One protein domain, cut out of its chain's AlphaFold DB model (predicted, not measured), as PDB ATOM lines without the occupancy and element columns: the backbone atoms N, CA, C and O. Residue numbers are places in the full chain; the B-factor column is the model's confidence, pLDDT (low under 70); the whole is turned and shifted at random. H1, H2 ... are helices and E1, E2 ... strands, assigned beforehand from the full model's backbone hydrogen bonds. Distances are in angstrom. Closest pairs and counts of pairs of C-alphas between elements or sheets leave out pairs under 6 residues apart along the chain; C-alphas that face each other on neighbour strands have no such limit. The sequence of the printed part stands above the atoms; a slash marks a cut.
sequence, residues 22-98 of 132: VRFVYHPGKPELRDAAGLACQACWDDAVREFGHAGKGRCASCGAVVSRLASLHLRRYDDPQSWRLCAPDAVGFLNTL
ATOM      1  N   VAL A  22     180.647 151.353 172.993       94.62
ATOM      2  CA  VAL A  22     180.906 150.279 172.046       94.62
ATOM      3  C   VAL A  22     181.120 148.993 172.829       94.62
ATOM      4  O   VAL A  22     182.061 148.877 173.617       94.62
ATOM      5  N   ARG A  23     180.240 148.014 172.602       95.19
ATOM      6  CA  ARG A  23     180.434 146.656 173.115       95.19
ATOM      7  C   ARG A  23     181.438 145.918 172.250       95.19
ATOM      8  O   ARG A  23     181.320 145.916 171.021       95.19
ATOM      9  N   PHE A  24     182.368 145.231 172.889       95.94
ATOM     10  CA  PHE A  24     183.362 144.418 172.210       95.94
ATOM     11  C   PHE A  24     183.501 143.052 172.870       95.94
ATOM     12  O   PHE A  24     183.092 142.824 174.006       95.94
ATOM     13  N   VAL A  25     184.036 142.120 172.095       96.06
ATOM     14  CA  VAL A  25     184.219 140.728 172.484       96.06
ATOM     15  C   VAL A  25     185.684 140.382 172.317       96.06
ATOM     16  O   VAL A  25     186.272 140.719 171.286       96.06
ATOM     17  N   TYR A  26     186.248 139.657 173.280       95.88
ATOM     18  CA  TYR A  26     187.582 139.090 173.140       95.88
ATOM     19  C   TYR A  26     187.660 137.625 173.579       95.88
ATOM     20  O   TYR A  26     186.887 137.173 174.419       95.88
ATOM     21  N   HIS A  27     188.567 136.849 172.976       95.56
ATOM     22  CA  HIS A  27     188.804 135.448 173.350       95.56
ATOM     23  C   HIS A  27     190.225 134.966 173.002       95.56
ATOM     24  O   HIS A  27     190.809 135.420 172.013       95.56
ATOM     25  N   PRO A  28     190.788 133.985 173.734       94.81
ATOM     26  CA  PRO A  28     192.151 133.484 173.522       94.81
ATOM     27  C   PRO A  28     192.231 132.441 172.386       94.81
ATOM     28  O   PRO A  28     192.774 131.352 172.550       94.81
ATOM     29  N   GLY A  29     191.608 132.714 171.235       91.38
ATOM     30  CA  GLY A  29     191.645 131.822 170.061       91.38
ATOM     31  C   GLY A  29     190.579 130.721 169.993       91.38
ATOM     32  O   GLY A  29     190.262 130.253 168.892       91.38
ATOM     33  N   LYS A  30     189.959 130.376 171.127       92.88
ATOM     34  CA  LYS A  30     188.762 129.523 171.218       92.88
ATOM     35  C   LYS A  30     187.503 130.378 171.442       92.88
ATOM     36  O   LYS A  30     187.397 130.972 172.515       92.88
ATOM     37  N   PRO A  31     186.586 130.500 170.461       91.06
ATOM     38  CA  PRO A  31     185.395 131.351 170.572       91.06
ATOM     39  C   PRO A  31     184.452 130.986 171.724       91.06
ATOM     40  O   PRO A  31     183.667 131.823 172.158       91.06
ATOM     41  N   GLU A  32     184.523 129.748 172.214       93.25
ATOM     42  CA  GLU A  32     183.741 129.251 173.348       93.25
ATOM     43  C   GLU A  32     184.157 129.931 174.662       93.25
ATOM     44  O   GLU A  32     183.366 130.004 175.595       93.25
ATOM     45  N   LEU A  33     185.378 130.474 174.715       92.88
ATOM     46  CA  LEU A  33     185.931 131.221 175.850       92.88
ATOM     47  C   LEU A  33     185.856 132.733 175.632       92.88
ATOM     48  O   LEU A  33     186.752 133.475 176.036       92.88
ATOM     49  N   ARG A  34     184.829 133.186 174.914       93.31
ATOM     50  CA  ARG A  34     184.612 134.609 174.679       93.31
ATOM     51  C   ARG A  34     184.130 135.318 175.931       93.31
ATOM     52  O   ARG A  34     183.189 134.875 176.582       93.31
ATOM     53  N   ASP A  35     184.724 136.472 176.168       92.44
ATOM     54  CA  ASP A  35     184.203 137.487 177.060       92.44
ATOM     55  C   ASP A  35     183.507 138.559 176.214       92.44
ATOM     56  O   ASP A  35     184.090 139.089 175.268       92.44
ATOM     57  N   ALA A  36     182.237 138.822 176.516       90.00
ATOM     58  CA  ALA A  36     181.405 139.821 175.846       90.00
ATOM     59  C   ALA A  36     180.972 140.951 176.796       90.00
ATOM     60  O   ALA A  36     180.028 141.682 176.486       90.00
ATOM     61  N   ALA A  37     181.624 141.068 177.955       88.88
ATOM     62  CA  ALA A  37     181.380 142.126 178.928       88.88
ATOM     63  C   ALA A  37     182.093 143.440 178.571       88.88
ATOM     64  O   ALA A  37     181.743 144.473 179.135       88.88
ATOM     65  N   GLY A  38     183.041 143.409 177.626       93.69
ATOM     66  CA  GLY A  38     183.836 144.565 177.226       93.69
ATOM     67  C   GLY A  38     182.987 145.742 176.746       93.69
ATOM     68  O   GLY A  38     182.176 145.611 175.819       93.69
ATOM     69  N   LEU A  39     183.205 146.904 177.356       95.38
ATOM     70  CA  LEU A  39     182.505 148.141 177.047       95.38
ATOM     71  C   LEU A  39     183.467 149.330 177.026       95.38
ATOM     72  O   LEU A  39     184.020 149.716 178.047       95.38
ATOM     73  N   ALA A  40     183.644 149.970 175.874       95.94
ATOM     74  CA  ALA A  40     184.457 151.181 175.738       95.94
ATOM     75  C   ALA A  40     183.576 152.388 175.402       95.94
ATOM     76  O   ALA A  40     182.538 152.228 174.772       95.94
ATOM     77  N   CYS A  41     183.973 153.608 175.766       95.56
ATOM     78  CA  CYS A  41     183.395 154.791 175.125       95.56
ATOM     79  C   CYS A  41     183.865 154.862 173.663       95.56
ATOM     80  O   CYS A  41     184.917 154.313 173.328       95.56
ATOM     81  N   GLN A  42     183.120 155.571 172.810       93.81
ATOM     82  CA  GLN A  42     183.451 155.689 171.384       93.81
ATOM     83  C   GLN A  42     184.903 156.141 171.148       93.81
ATOM     84  O   GLN A  42     185.609 155.514 170.372       93.81
ATOM     85  N   ALA A  43     185.382 157.151 171.884       94.94
ATOM     86  CA  ALA A  43     186.748 157.661 171.732       94.94
ATOM     87  C   ALA A  43     187.821 156.599 172.038       94.94
ATOM     88  O   ALA A  43     188.717 156.387 171.228       94.94
ATOM     89  N   CYS A  44     187.703 155.881 173.162       96.69
ATOM     90  CA  CYS A  44     188.659 154.823 173.502       96.69
ATOM     91  C   CYS A  44     188.610 153.659 172.505       96.69
ATOM     92  O   CYS A  44     189.640 153.054 172.222       96.69
ATOM     93  N   TRP A  45     187.426 153.342 171.976       95.31
ATOM     94  CA  TRP A  45     187.299 152.334 170.929       95.31
ATOM     95  C   TRP A  45     187.969 152.778 169.624       95.31
ATOM     96  O   TRP A  45     188.725 152.010 169.035       95.31
ATOM     97  N   ASP A  46     187.737 154.018 169.194       94.31
ATOM     98  CA  ASP A  46     188.325 154.573 167.972       94.31
ATOM     99  C   ASP A  46     189.850 154.659 168.064       94.31
ATOM    100  O   ASP A  46     190.540 154.377 167.086       94.31
ATOM    101  N   ASP A  47     190.385 155.020 169.232       95.25
ATOM    102  CA  ASP A  47     191.827 155.037 169.477       95.25
ATOM    103  C   ASP A  47     192.424 153.627 169.388       95.25
ATOM    104  O   ASP A  47     193.417 153.433 168.685       95.25
ATOM    105  N   ALA A  48     191.775 152.626 169.996       92.81
ATOM    106  CA  ALA A  48     192.210 151.234 169.908       92.81
ATOM    107  C   ALA A  48     192.178 150.711 168.459       92.81
ATOM    108  O   ALA A  48     193.144 150.127 167.978       92.81
ATOM    109  N   VAL A  49     191.094 150.962 167.718       91.38
ATOM    110  CA  VAL A  49     190.988 150.544 166.309       91.38
ATOM    111  C   VAL A  49     192.008 151.263 165.426       91.38
ATOM    112  O   VAL A  49     192.546 150.653 164.504       91.38
ATOM    113  N   ARG A  50     192.316 152.535 165.705       93.12
ATOM    114  CA  ARG A  50     193.360 153.274 164.983       93.12
ATOM    115  C   ARG A  50     194.737 152.651 165.195       93.12
ATOM    116  O   ARG A  50     195.492 152.555 164.234       93.12
ATOM    117  N   GLU A  51     195.036 152.209 166.415       91.69
ATOM    118  CA  GLU A  51     196.274 151.490 166.735       91.69
ATOM    119  C   GLU A  51     196.346 150.129 166.029       91.69
ATOM    120  O   GLU A  51     197.373 149.779 165.455       91.69
ATOM    121  N   PHE A  52     195.248 149.371 166.015       92.19
ATOM    122  CA  PHE A  52     195.202 148.042 165.397       92.19
ATOM    123  C   PHE A  52     195.112 148.071 163.864       92.19
ATOM    124  O   PHE A  52     195.336 147.057 163.201       92.19
ATOM    125  N   GLY A  53     194.719 149.201 163.279       87.94
ATOM    126  CA  GLY A  53     194.469 149.310 161.850       87.94
ATOM    127  C   GLY A  53     193.415 148.306 161.366       87.94
ATOM    128  O   GLY A  53     192.345 148.140 161.956       87.94
ATOM    129  N   HIS A  54     193.700 147.627 160.254       83.56
ATOM    130  CA  HIS A  54     192.747 146.716 159.616       83.56
ATOM    131  C   HIS A  54     192.831 145.298 160.192       83.56
ATOM    132  O   HIS A  54     193.917 144.750 160.386       83.56
ATOM    133  N   ALA A  55     191.674 144.663 160.386       80.06
ATOM    134  CA  ALA A  55     191.590 143.265 160.794       80.06
ATOM    135  C   ALA A  55     192.215 142.345 159.723       80.06
ATOM    136  O   ALA A  55     191.645 142.102 158.660       80.06
ATOM    137  N   GLY A  56     193.420 141.843 160.005       77.62
ATOM    138  CA  GLY A  56     194.185 140.965 159.123       77.62
ATOM    139  C   GLY A  56     194.186 139.507 159.585       77.62
ATOM    140  O   GLY A  56     194.208 139.195 160.777       77.62
ATOM    141  N   LYS A  57     194.216 138.564 158.636       85.75
ATOM    142  CA  LYS A  57     194.357 137.135 158.960       85.75
ATOM    143  C   LYS A  57     195.808 136.811 159.333       85.75
ATOM    144  O   LYS A  57     196.729 137.113 158.586       85.75
ATOM    145  N   GLY A  58     195.999 136.119 160.459       91.94
ATOM    146  CA  GLY A  58     197.276 135.481 160.816       91.94
ATOM    147  C   GLY A  58     198.400 136.421 161.261       91.94
ATOM    148  O   GLY A  58     199.530 135.964 161.409       91.94
ATOM    149  N   ARG A  59     198.114 137.708 161.489       95.44
ATOM    150  CA  ARG A  59     199.089 138.691 161.971       95.44
ATOM    151  C   ARG A  59     198.555 139.458 163.170       95.44
ATOM    152  O   ARG A  59     197.347 139.648 163.283       95.44
ATOM    153  N   CYS A  60     199.464 139.867 164.048       95.94
ATOM    154  CA  CYS A  60     199.176 140.822 165.097       95.94
ATOM    155  C   CYS A  60     198.791 142.156 164.456       95.94
ATOM    156  O   CYS A  60     199.502 142.640 163.579       95.94
ATOM    157  N   ALA A  61     197.683 142.731 164.897       96.56
ATOM    158  CA  ALA A  61     197.179 143.995 164.396       96.56
ATOM    159  C   ALA A  61     198.024 145.199 164.853       96.56
ATOM    160  O   ALA A  61     198.091 146.185 164.136       96.56
ATOM    161  N   SER A  62     198.708 145.093 166.000       94.75
ATOM    162  CA  SER A  62     199.590 146.150 166.516       94.75
ATOM    163  C   SER A  62     201.011 146.040 165.933       94.75
ATOM    164  O   SER A  62     201.401 146.848 165.094       94.75
ATOM    165  N   CYS A  63     201.779 144.992 166.263       94.19
ATOM    166  CA  CYS A  63     203.172 144.869 165.790       94.19
ATOM    167  C   CYS A  63     203.382 144.165 164.429       94.19
ATOM    168  O   CYS A  63     204.518 144.043 163.968       94.19
ATOM    169  N   GLY A  64     202.342 143.618 163.787       94.12
ATOM    170  CA  GLY A  64     202.454 142.918 162.493       94.12
ATOM    171  C   GLY A  64     203.045 141.496 162.537       94.12
ATOM    172  O   GLY A  64     203.088 140.814 161.500       94.12
ATOM    173  N   ALA A  65     203.474 141.021 163.712       94.50
ATOM    174  CA  ALA A  65     204.050 139.689 163.908       94.50
ATOM    175  C   ALA A  65     203.099 138.572 163.456       94.50
ATOM    176  O   ALA A  65     201.885 138.673 163.618       94.50
ATOM    177  N   VAL A  66     203.631 137.477 162.913       95.25
ATOM    178  CA  VAL A  66     202.810 136.313 162.548       95.25
ATOM    179  C   VAL A  66     202.293 135.636 163.816       95.25
ATOM    180  O   VAL A  66     203.063 135.350 164.729       95.25
ATOM    181  N   VAL A  67     200.989 135.361 163.869       95.19
ATOM    182  CA  VAL A  67     200.338 134.720 165.019       95.19
ATOM    183  C   VAL A  67     199.393 133.609 164.577       95.19
ATOM    184  O   VAL A  67     198.611 133.746 163.629       95.19
ATOM    185  N   SER A  68     199.432 132.490 165.299       94.12
ATOM    186  CA  SER A  68     198.483 131.396 165.100       94.12
ATOM    187  C   SER A  68     197.133 131.738 165.732       94.12
ATOM    188  O   SER A  68     197.042 132.567 166.635       94.12
ATOM    189  N   ARG A  69     196.064 131.062 165.293       93.56
ATOM    190  CA  ARG A  69     194.722 131.260 165.865       93.56
ATOM    191  C   ARG A  69     194.693 131.024 167.380       93.56
ATOM    192  O   ARG A  69     193.988 131.752 168.064       93.56
ATOM    193  N   LEU A  70     195.407 130.005 167.865       94.81
ATOM    194  CA  LEU A  70     195.398 129.550 169.263       94.81
ATOM    195  C   LEU A  70     196.427 130.270 170.153       94.81
ATOM    196  O   LEU A  70     196.392 130.116 171.371       94.81
ATOM    197  N   ALA A  71     197.322 131.056 169.552       94.31
ATOM    198  CA  ALA A  71     198.342 131.849 170.236       94.31
ATOM    199  C   ALA A  71     198.140 133.356 169.994       94.31
ATOM    200  O   ALA A  71     199.100 134.105 169.816       94.31
ATOM    201  N   SER A  72     196.881 133.794 169.957       96.31
ATOM    202  CA  SER A  72     196.519 135.202 169.804       96.31
ATOM    203  C   SER A  72     195.232 135.528 170.548       96.31
ATOM    204  O   SER A  72     194.318 134.699 170.592       96.31
ATOM    205  N   LEU A  73     195.115 136.763 171.026       96.75
ATOM    206  CA  LEU A  73     193.849 137.320 171.481       96.75
ATOM    207  C   LEU A  73     193.064 137.745 170.248       96.75
ATOM    208  O   LEU A  73     193.580 138.495 169.430       96.75
ATOM    209  N   HIS A  74     191.838 137.266 170.105       96.44
ATOM    210  CA  HIS A  74     190.923 137.746 169.076       96.44
ATOM    211  C   HIS A  74     190.063 138.818 169.713       96.44
ATOM    212  O   HIS A  74     189.458 138.539 170.740       96.44
ATOM    213  N   LEU A  75     190.019 139.999 169.114       95.94
ATOM    214  CA  LEU A  75     189.247 141.148 169.576       95.94
ATOM    215  C   LEU A  75     188.344 141.609 168.436       95.94
ATOM    216  O   LEU A  75     188.790 141.664 167.294       95.94
ATOM    217  N   ARG A  76     187.086 141.938 168.720       95.00
ATOM    218  CA  ARG A  76     186.157 142.484 167.722       95.00
ATOM    219  C   ARG A  76     185.063 143.323 168.355       95.00
ATOM    220  O   ARG A  76     184.729 143.124 169.524       95.00
ATOM    221  N   ARG A  77     184.434 144.183 167.556       94.50
ATOM    222  CA  ARG A  77     183.163 144.808 167.932       94.50
ATOM    223  C   ARG A  77     182.076 143.735 168.042       94.50
ATOM    224  O   ARG A  77     182.112 142.742 167.317       94.50
ATOM    225  N   TYR A  78     181.120 143.888 168.955       91.75
ATOM    226  CA  TYR A  78     180.109 142.848 169.204       91.75
ATOM    227  C   TYR A  78     179.259 142.527 167.960       91.75
ATOM    228  O   TYR A  78     178.975 141.358 167.688       91.75
ATOM    229  N   ASP A  79     178.906 143.559 167.198       90.06
ATOM    230  CA  ASP A  79     178.108 143.548 165.967       90.06
ATOM    231  C   ASP A  79     178.936 143.369 164.678       90.06
ATOM    232  O   ASP A  79     178.351 143.254 163.604       90.06
ATOM    233  N   ASP A  80     180.267 143.289 164.769       90.50
ATOM    234  CA  ASP A  80     181.161 143.074 163.626       90.50
ATOM    235  C   ASP A  80     181.763 141.656 163.670       90.50
ATOM    236  O   ASP A  80     182.332 141.258 164.696       90.50
ATOM    237  N   PRO A  81     181.642 140.846 162.601       88.56
ATOM    238  CA  PRO A  81     182.278 139.534 162.542       88.56
ATOM    239  C   PRO A  81     183.804 139.585 162.350       88.56
ATOM    240  O   PRO A  81     184.465 138.573 162.597       88.56
ATOM    241  N   GLN A  82     184.375 140.703 161.894       91.12
ATOM    242  CA  GLN A  82     185.818 140.837 161.702       91.12
ATOM    243  C   GLN A  82     186.530 140.971 163.044       91.12
ATOM    244  O   GLN A  82     186.131 141.757 163.899       91.12
ATOM    245  N   SER A  83     187.606 140.202 163.224       93.19
ATOM    246  CA  SER A  83     188.424 140.257 164.432       93.19
ATOM    247  C   SER A  83     189.861 140.656 164.142       93.19
ATOM    248  O   SER A  83     190.519 140.119 163.246       93.19
ATOM    249  N   TRP A  84     190.373 141.561 164.969       96.50
ATOM    250  CA  TRP A  84     191.802 141.759 165.134       96.50
ATOM    251  C   TRP A  84     192.387 140.589 165.914       96.50
ATOM    252  O   TRP A  84     191.714 139.954 166.732       96.50
ATOM    253  N   ARG A  85     193.663 140.310 165.663       96.75
ATOM    254  CA  ARG A  85     194.450 139.373 166.462       96.75
ATOM    255  C   ARG A  85     195.579 140.132 167.122       96.75
ATOM    256  O   ARG A  85     196.237 140.908 166.444       96.75
ATOM    257  N   LEU A  86     195.832 139.881 168.398       96.81
ATOM    258  CA  LEU A  86     196.980 140.428 169.114       96.81
ATOM    259  C   LEU A  86     197.900 139.290 169.561       96.81
ATOM    260  O   LEU A  86     197.426 138.260 170.052       96.81
ATOM    261  N   CYS A  87     199.208 139.457 169.359       95.56
ATOM    262  CA  CYS A  87     200.218 138.570 169.936       95.56
ATOM    263  C   CYS A  87     200.212 138.699 171.468       95.56
ATOM    264  O   CYS A  87     199.548 139.573 172.015       95.56
ATOM    265  N   ALA A  88     200.921 137.823 172.182       96.25
ATOM    266  CA  ALA A  88     200.871 137.811 173.646       96.25
ATOM    267  C   ALA A  88     201.254 139.165 174.298       96.25
ATOM    268  O   ALA A  88     200.472 139.622 175.130       96.25
ATOM    269  N   PRO A  89     202.356 139.844 173.913       96.12
ATOM    270  CA  PRO A  89     202.683 141.169 174.448       96.12
ATOM    271  C   PRO A  89     201.587 142.216 174.212       96.12
ATOM    272  O   PRO A  89     201.126 142.840 175.163       96.12
ATOM    273  N   ASP A  90     201.113 142.352 172.971       96.62
ATOM    274  CA  ASP A  90     200.114 143.371 172.612       96.62
ATOM    275  C   ASP A  90     198.735 143.047 173.209       96.62
ATOM    276  O   ASP A  90     197.980 143.938 173.590       96.62
ATOM    277  N   ALA A  91     198.414 141.758 173.357       96.88
ATOM    278  CA  ALA A  91     197.218 141.307 174.055       96.88
ATOM    279  C   ALA A  91     197.256 141.699 175.533       96.88
ATOM    280  O   ALA A  91     196.258 142.197 176.041       96.88
ATOM    281  N   VAL A  92     198.386 141.496 176.218       97.69
ATOM    282  CA  VAL A  92     198.561 141.941 177.609       97.69
ATOM    283  C   VAL A  92     198.476 143.459 177.701       97.69
ATOM    284  O   VAL A  92     197.775 143.958 178.576       97.69
ATOM    285  N   GLY A  93     199.126 144.181 176.782       96.81
ATOM    286  CA  GLY A  93     199.044 145.638 176.696       96.81
ATOM    287  C   GLY A  93     197.595 146.120 176.648       96.81
ATOM    288  O   GLY A  93     197.179 146.878 177.518       96.81
ATOM    289  N   PHE A  94     196.800 145.592 175.711       96.62
ATOM    290  CA  PHE A  94     195.376 145.911 175.600       96.62
ATOM    291  C   PHE A  94     194.566 145.478 176.831       96.62
ATOM    292  O   PHE A  94     193.851 146.296 177.408       96.62
ATOM    293  N   LEU A  95     194.667 144.216 177.265       96.75
ATOM    294  CA  LEU A  95     193.883 143.688 178.388       96.75
ATOM    295  C   LEU A  95     194.162 144.452 179.686       96.75
ATOM    296  O   LEU A  95     193.240 144.696 180.457       96.75
ATOM    297  N   ASN A  96     195.399 144.900 179.905       97.31
ATOM    298  CA  ASN A  96     195.743 145.694 181.080       97.31
ATOM    299  C   ASN A  96     195.191 147.124 181.043       97.31
ATOM    300  O   ASN A  96     195.105 147.748 182.102       97.31
ATOM    301  N   THR A  97     194.771 147.638 179.879       96.12
ATOM    302  CA  THR A  97     194.001 148.893 179.819       96.12
ATOM    303  C   THR A  97     192.583 148.729 180.363       96.12
ATOM    304  O   THR A  97     191.977 149.708 180.789       96.12
ATOM    305  N   LEU A  98     192.052 147.501 180.377       96.06
ATOM    306  CA  LEU A  98     190.706 147.224 180.856       96.06
ATOM    307  C   LEU A  98     190.691 147.209 182.385       96.06
ATOM    308  O   LEU A  98     191.392 146.437 183.040       96.06
TER     309      LEU A  98
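Overview. This is residues 22 to 98 of the 132 residues of an uncharacterized protein of Actinobacteria bacterium (UniProt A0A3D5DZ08). One strongly twisted sheet of four strands has two separate helices, H1 and H2, over one face, and a long loop, residues 53 to 72, leads from H1 back to the inner strand E3. The printed part has 77 residues, in the order E1, E2, H1, E3, E4, H2; the sheet runs E2, E1, E3, E4, all antiparallel. The class is mixed, helices and strands. The whole is compact and rounded, with a radius of gyration of the C-alphas of 11.2 A and spans of 29 by 26 by 23 A.

Along the chain. E1, residues 22 to 27, is 16.9 A long and begins at C-alpha 22 (180.906, 150.279, 172.046). E2, residues 35 to 41, measures 17.4 A; E3, residues 73 to 77, 13.5 A; E4, residues 84 to 86, 6.7 A. H1, residues 42 to 52, measures 15.2 A. H2, residues 88 to 97, measures 14.4 A and ends at C-alpha 97 (194.001, 148.893, 179.819).

Arrangement. E1 and E2 form a hairpin, with N 22 and O 40 2.7 A apart. E1 and E3 are antiparallel at 156 degrees, with N 25 and O 76 2.8 A apart. E3 and E4 form a hairpin, with N 84 and O 75 2.8 A apart. E2, H1 and E3 make a split strand-helix-strand unit, two strands running the same way with E1 between them; its crossover is right-handed. H1 and H2 on one face of the sheet make two layers. H1 has a height over the sheet of 8.5 A; its closest C-alphas to E1 are Gln 42 and Val 22, 6.0 A. H2 is over E3, the closest C-alphas being Ala 91 and Leu 73, 5.8 A. H1 and H2 are only just apart, 8.4 A at the closest. In both helices every O i to N i+4 pair is within hydrogen-bond range.

Size, cuts and confidence. The C-alphas farthest apart, of Cys 41 and Val 66, are 29.6 A apart. The printed part has no cut. The link from H1 to E3 is long. Mean pLDDT of the printed part is 93.7, and no printed residue is under 70.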